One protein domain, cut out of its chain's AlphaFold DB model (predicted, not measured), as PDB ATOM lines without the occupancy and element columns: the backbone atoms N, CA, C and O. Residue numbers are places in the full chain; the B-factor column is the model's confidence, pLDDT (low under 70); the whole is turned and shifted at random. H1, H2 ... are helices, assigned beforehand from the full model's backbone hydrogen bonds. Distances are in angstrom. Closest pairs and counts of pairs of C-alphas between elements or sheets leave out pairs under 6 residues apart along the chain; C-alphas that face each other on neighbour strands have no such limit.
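Overview. This is residues 279 to 327 of the 327 residues of the protein "Peroxisomal membrane protein PEX16" of Tieghemostelium lacteum (UniProt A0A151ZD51). A long helical hairpin: two short helices in succession, H1 and H2, make one arm and the long helix H3 folds back beside it, with a tail, residues 322 to 327, that runs on past the body. The printed part has 49 residues with three named helices, H1, H2, H3, and no named strand: all helix. It is loose, with a radius of gyration of the C-alphas of 12.2 A, a rod spanning 42 by 18 by 9 A.

Arrangement. H1, residues 280 to 286, and H2, residues 289 to 297, only just touch, only at the corner by their tight link, with 3 pairs of C-alphas within 8 A; the closest are those of Phe 284 and Val 290, 6.1 A. H2 and H3, residues 304 to 321, form a helical hairpin at a shallow tilt of 23 degrees, opposite ways; H3 touches H2 with residues 304 to 311 alone, the closest C-alphas being those of Leu 294 and Ile 307, 6.2 A. With residues 314 to 318 alone H3 touches H1, at a steep tilt of 55 degrees; the closest C-alphas are those of Gly 286 and Arg 318, 7.2 A. Every O i to N i+4 pair is within hydrogen-bond range in H2 and H3, and 2 of 3 in H1.

Along the chain. H1 begins at C-alpha 280 (82.091, 132.738, 75.114). H2 measures 12.4 A and H3 25.4 A, ending at C-alpha 321 (78.136, 136.220, 88.199).

Size, cuts and confidence. The C-alphas of Pro 301 and Ser 327 are the two farthest apart, 41.9 A. The printed part has no cut. Residues 319 to 327, of which 319 to 321 belong to H3, stand free. Residues 286 to 288 and 317 to 327 have pLDDT under 70.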
ATOM      1  N   PRO A 279      78.145 131.195  75.817       76.50
ATOM      2  CA  PRO A 279      79.261 130.249  75.993       76.50
ATOM      3  C   PRO A 279      80.674 130.829  75.777       76.50
ATOM      4  O   PRO A 279      81.655 130.110  75.983       76.50
ATOM      5  N   PHE A 280      80.797 132.097  75.365       82.50
ATOM      6  CA  PHE A 280      82.091 132.738  75.114       82.50
ATOM      7  C   PHE A 280      82.944 132.780  76.385       82.50
ATOM      8  O   PHE A 280      84.107 132.371  76.353       82.50
ATOM      9  N   TYR A 281      82.334 133.175  77.513       78.75
ATOM     10  CA  TYR A 281      82.995 133.167  78.818       78.75
ATOM     11  C   TYR A 281      83.664 131.824  79.104       78.75
ATOM     12  O   TYR A 281      84.866 131.782  79.321       78.75
ATOM     13  N   ASP A 282      82.911 130.723  79.060       77.19
ATOM     14  CA  ASP A 282      83.404 129.410  79.493       77.19
ATOM     15  C   ASP A 282      84.586 128.933  78.643       77.19
ATOM     16  O   ASP A 282      85.560 128.397  79.171       77.19
ATOM     17  N   LYS A 283      84.522 129.155  77.323       80.12
ATOM     18  CA  LYS A 283      85.527 128.636  76.386       80.12
ATOM     19  C   LYS A 283      86.791 129.490  76.306       80.12
ATOM     20  O   LYS A 283      87.857 128.940  76.030       80.12
ATOM     21  N   PHE A 284      86.698 130.803  76.525       78.44
ATOM     22  CA  PHE A 284      87.841 131.714  76.386       78.44
ATOM     23  C   PHE A 284      88.369 132.247  77.720       78.44
ATOM     24  O   PHE A 284      89.586 132.281  77.896       78.44
ATOM     25  N   ILE A 285      87.489 132.608  78.656       75.75
ATOM     26  CA  ILE A 285      87.839 133.274  79.920       75.75
ATOM     27  C   ILE A 285      87.879 132.272  81.081       75.75
ATOM     28  O   ILE A 285      88.898 132.170  81.751       75.75
ATOM     29  N   GLY A 286      86.787 131.531  81.288       69.19
ATOM     30  CA  GLY A 286      86.526 130.684  82.451       69.19
ATOM     31  C   GLY A 286      87.525 129.545  82.621       69.19
ATOM     32  O   GLY A 286      88.261 129.563  83.591       69.19
ATOM     33  N   ASP A 287      87.575 128.593  81.685       67.69
ATOM     34  CA  ASP A 287      88.573 127.500  81.671       67.69
ATOM     35  C   ASP A 287      89.438 127.553  80.391       67.69
ATOM     36  O   ASP A 287      90.061 126.583  79.947       67.69
ATOM     37  N   GLY A 288      89.406 128.713  79.735       69.12
ATOM     38  CA  GLY A 288      89.810 128.891  78.353       69.12
ATOM     39  C   GLY A 288      91.264 129.289  78.134       69.12
ATOM     40  O   GLY A 288      92.179 128.996  78.905       69.12
ATOM     41  N   VAL A 289      91.480 129.965  77.007       75.44
ATOM     42  CA  VAL A 289      92.792 130.446  76.559       75.44
ATOM     43  C   VAL A 289      93.383 131.460  77.542       75.44
ATOM     44  O   VAL A 289      94.585 131.422  77.780       75.44
ATOM     45  N   VAL A 290      92.559 132.311  78.162       80.38
ATOM     46  CA  VAL A 290      93.025 133.393  79.045       80.38
ATOM     47  C   VAL A 290      93.753 132.850  80.272       80.38
ATOM     48  O   VAL A 290      94.851 133.308  80.560       80.38
ATOM     49  N   ILE A 291      93.222 131.830  80.953       77.81
ATOM     50  CA  ILE A 291      93.909 131.230  82.112       77.81
ATOM     51  C   ILE A 291      95.203 130.533  81.693       77.81
ATOM     52  O   ILE A 291      96.211 130.642  82.389       77.81
ATOM     53  N   ARG A 292      95.220 129.854  80.539       80.69
ATOM     54  CA  ARG A 292      96.453 129.249  80.004       80.69
ATOM     55  C   ARG A 292      97.520 130.299  79.698       80.69
ATOM     56  O   ARG A 292      98.685 130.091  80.020       80.69
ATOM     57  N   LEU A 293      97.113 131.425  79.125       82.19
ATOM     58  CA  LEU A 293      97.982 132.547  78.789       82.19
ATOM     59  C   LEU A 293      98.495 133.241  80.062       82.19
ATOM     60  O   LEU A 293      99.696 133.437  80.212       82.19
ATOM     61  N   LEU A 294      97.620 133.503  81.037       81.81
ATOM     62  CA  LEU A 294      97.988 134.033  82.354       81.81
ATOM     63  C   LEU A 294      98.972 133.104  83.082       81.81
ATOM     64  O   LEU A 294     100.001 133.558  83.570       81.81
ATOM     65  N   ASN A 295      98.732 131.791  83.074       81.44
ATOM     66  CA  ASN A 295      99.654 130.808  83.652       81.44
ATOM     67  C   ASN A 295     101.003 130.747  82.917       81.44
ATOM     68  O   ASN A 295     102.021 130.447  83.540       81.44
ATOM     69  N   PHE A 296     101.041 131.047  81.616       84.06
ATOM     70  CA  PHE A 296     102.292 131.190  80.873       84.06
ATOM     71  C   PHE A 296     103.070 132.432  81.324       84.06
ATOM     72  O   PHE A 296     104.253 132.326  81.648       84.06
ATOM     73  N   PHE A 297     102.405 133.584  81.438       81.56
ATOM     74  CA  PHE A 297     103.037 134.823  81.904       81.56
ATOM     75  C   PHE A 297     103.426 134.788  83.389       81.56
ATOM     76  O   PHE A 297     104.357 135.483  83.790       81.56
ATOM     77  N   LYS A 298     102.798 133.923  84.199       79.62
ATOM     78  CA  LYS A 298     103.164 133.683  85.607       79.62
ATOM     79  C   LYS A 298     104.599 133.164  85.776       79.62
ATOM     80  O   LYS A 298     105.163 133.269  86.863       79.62
ATOM     81  N   LYS A 299     105.205 132.634  84.706       82.06
ATOM     82  CA  LYS A 299     106.618 132.225  84.677       82.06
ATOM     83  C   LYS A 299     107.584 133.412  84.750       82.06
ATOM     84  O   LYS A 299     108.744 133.215  85.094       82.06
ATOM     85  N   ILE A 300     107.120 134.628  84.451       86.25
ATOM     86  CA  ILE A 300     107.915 135.852  84.551       86.25
ATOM     87  C   ILE A 300     107.727 136.427  85.968       86.25
ATOM     88  O   ILE A 300     106.615 136.837  86.311       86.25
ATOM     89  N   PRO A 301     108.779 136.490  86.807       79.88
ATOM     90  CA  PRO A 301     108.653 136.820  88.232       79.88
ATOM     91  C   PRO A 301     108.078 138.220  88.493       79.88
ATOM     92  O   PRO A 301     107.343 138.404  89.456       79.88
ATOM     93  N   ILE A 302     108.337 139.179  87.599       85.12
ATOM     94  CA  ILE A 302     107.850 140.565  87.701       85.12
ATOM     95  C   ILE A 302     106.323 140.645  87.520       85.12
ATOM     96  O   ILE A 302     105.655 141.436  88.178       85.12
ATOM     97  N   LEU A 303     105.749 139.801  86.657       85.06
ATOM     98  CA  LEU A 303     104.314 139.816  86.347       85.06
ATOM     99  C   LEU A 303     103.490 138.898  87.257       85.06
ATOM    100  O   LEU A 303     102.262 138.974  87.255       85.06
ATOM    101  N   LYS A 304     104.142 138.046  88.055       84.31
ATOM    102  CA  LYS A 304     103.490 137.029  88.890       84.31
ATOM    103  C   LYS A 304     102.416 137.614  89.815       84.31
ATOM    104  O   LYS A 304     101.311 137.089  89.852       84.31
ATOM    105  N   ILE A 305     102.722 138.711  90.508       85.62
ATOM    106  CA  ILE A 305     101.803 139.352  91.467       85.62
ATOM    107  C   ILE A 305     100.557 139.896  90.756       85.62
ATOM    108  O   ILE A 305      99.437 139.632  91.186       85.62
ATOM    109  N   LEU A 306     100.741 140.603  89.635       86.31
ATOM    110  CA  LEU A 306      99.637 141.146  88.836       86.31
ATOM    111  C   LEU A 306      98.726 140.026  88.310       86.31
ATOM    112  O   LEU A 306      97.502 140.131  88.341       86.31
ATOM    113  N   ILE A 307      99.332 138.935  87.843       85.25
ATOM    114  CA  ILE A 307      98.619 137.780  87.294       85.25
ATOM    115  C   ILE A 307      97.857 137.027  88.381       85.25
ATOM    116  O   ILE A 307      96.729 136.605  88.134       85.25
ATOM    117  N   ASP A 308      98.432 136.881  89.574       82.75
ATOM    118  CA  ASP A 308      97.751 136.257  90.708       82.75
ATOM    119  C   ASP A 308      96.525 137.085  91.133       82.75
ATOM    120  O   ASP A 308      95.449 136.517  91.311       82.75
ATOM    121  N   ILE A 309      96.629 138.420  91.158       86.31
ATOM    122  CA  ILE A 309      95.480 139.316  91.393       86.31
ATOM    123  C   ILE A 309      94.402 139.127  90.312       86.31
ATOM    124  O   ILE A 309      93.218 138.990  90.632       86.31
ATOM    125  N   LEU A 310      94.793 139.077  89.034       84.31
ATOM    126  CA  LEU A 310      93.864 138.882  87.916       84.31
ATOM    127  C   LEU A 310      93.167 137.516  87.962       84.31
ATOM    128  O   LEU A 310      91.956 137.442  87.754       84.31
ATOM    129  N   LEU A 311      93.896 136.438  88.260       81.94
ATOM    130  CA  LEU A 311      93.330 135.093  88.395       81.94
ATOM    131  C   LEU A 311      92.363 135.008  89.580       81.94
ATOM    132  O   LEU A 311      91.277 134.438  89.440       81.94
ATOM    133  N   SER A 312      92.712 135.617  90.717       82.12
ATOM    134  CA  SER A 312      91.818 135.730  91.871       82.12
ATOM    135  C   SER A 312      90.545 136.494  91.518       82.12
ATOM    136  O   SER A 312      89.452 136.044  91.864       82.12
ATOM    137  N   TYR A 313      90.660 137.595  90.768       82.44
ATOM    138  CA  TYR A 313      89.506 138.365  90.314       82.44
ATOM    139  C   TYR A 313      88.620 137.564  89.354       82.44
ATOM    140  O   TYR A 313      87.420 137.451  89.590       82.44
ATOM    141  N   ILE A 314      89.186 136.930  88.319       78.81
ATOM    142  CA  ILE A 314      88.427 136.093  87.371       78.81
ATOM    143  C   ILE A 314      87.700 134.963  88.110       78.81
ATOM    144  O   ILE A 314      86.516 134.722  87.859       78.81
ATOM    145  N   SER A 315      88.371 134.300  89.057       76.06
ATOM    146  CA  SER A 315      87.762 133.233  89.855       76.06
ATOM    147  C   SER A 315      86.641 133.751  90.763       76.06
ATOM    148  O   SER A 315      85.616 133.084  90.885       76.06
ATOM    149  N   ALA A 316      86.795 134.934  91.366       75.19
ATOM    150  CA  ALA A 316      85.754 135.569  92.177       75.19
ATOM    151  C   ALA A 316      84.542 136.012  91.337       75.19
ATOM    152  O   ALA A 316      83.392 135.855  91.759       75.19
ATOM    153  N   MET A 317      84.780 136.517  90.122       68.50
ATOM    154  CA  MET A 317      83.711 136.859  89.182       68.50
ATOM    155  C   MET A 317      82.946 135.609  88.741       68.50
ATOM    156  O   MET A 317      81.722 135.652  88.653       68.50
ATOM    157  N   ARG A 318      83.630 134.475  88.540       67.38
ATOM    158  CA  ARG A 318      82.995 133.192  88.202       67.38
ATOM    159  C   ARG A 318      81.995 132.744  89.272       67.38
ATOM    160  O   ARG A 318      80.905 132.300  88.926       67.38
ATOM    161  N   THR A 319      82.319 132.867  90.558       58.59
ATOM    162  CA  THR A 319      81.404 132.480  91.646       58.59
ATOM    163  C   THR A 319      80.231 133.444  91.820       58.59
ATOM    164  O   THR A 319      79.120 132.980  92.059       58.59
ATOM    165  N   ARG A 320      80.435 134.762  91.666       54.66
ATOM    166  CA  ARG A 320      79.354 135.757  91.813       54.66
ATOM    167  C   ARG A 320      78.421 135.828  90.603       54.66
ATOM    168  O   ARG A 320      77.213 135.691  90.768       54.66
ATOM    169  N   TYR A 321      78.958 135.976  89.391       51.28
ATOM    170  CA  TYR A 321      78.136 136.220  88.199       51.28
ATOM    171  C   TYR A 321      77.298 135.009  87.775       51.28
ATOM    172  O   TYR A 321      76.256 135.196  87.153       51.28
ATOM    173  N   PHE A 322      77.695 133.775  88.115       50.47
ATOM    174  CA  PHE A 322      76.883 132.589  87.806       50.47
ATOM    175  C   PHE A 322      75.771 132.289  88.806       50.47
ATOM    176  O   PHE A 322      74.854 131.556  88.442       50.47
ATOM    177  N   TYR A 323      75.810 132.873  90.003       37.72
ATOM    178  CA  TYR A 323      74.690 132.799  90.942       37.72
ATOM    179  C   TYR A 323      73.645 133.886  90.649       37.72
ATOM    180  O   TYR A 323      72.454 133.640  90.777       37.72
ATOM    181  N   THR A 324      74.079 135.047  90.146       38.56
ATOM    182  CA  THR A 324      73.211 136.174  89.755       38.56
ATOM    183  C   THR A 324      72.932 136.234  88.249       38.56
ATOM    184  O   THR A 324      72.601 137.290  87.722       38.56
ATOM    185  N   SER A 325      73.092 135.122  87.522       31.86
ATOM    186  CA  SER A 325      72.679 135.008  86.112       31.86
ATOM    187  C   SER A 325      71.163 134.800  86.008       31.86
ATOM    188  O   SER A 325      70.700 133.864  85.354       31.86
ATOM    189  N   THR A 326      70.409 135.634  86.707       31.53
ATOM    190  CA  THR A 326      68.969 135.786  86.572       31.53
ATOM    191  C   THR A 326      68.675 136.752  85.418       31.53
ATOM    192  O   THR A 326      69.512 137.585  85.073       31.53
ATOM    193  N   SER A 327      67.555 136.467  84.753       35.69
ATOM    194  CA  SER A 327      67.067 136.928  83.442       35.69
ATOM    195  C   SER A 327      67.381 138.372  83.049       35.69
ATOM    196  O   SER A 327      67.164 139.274  83.887       35.69
TER     197      SER A 327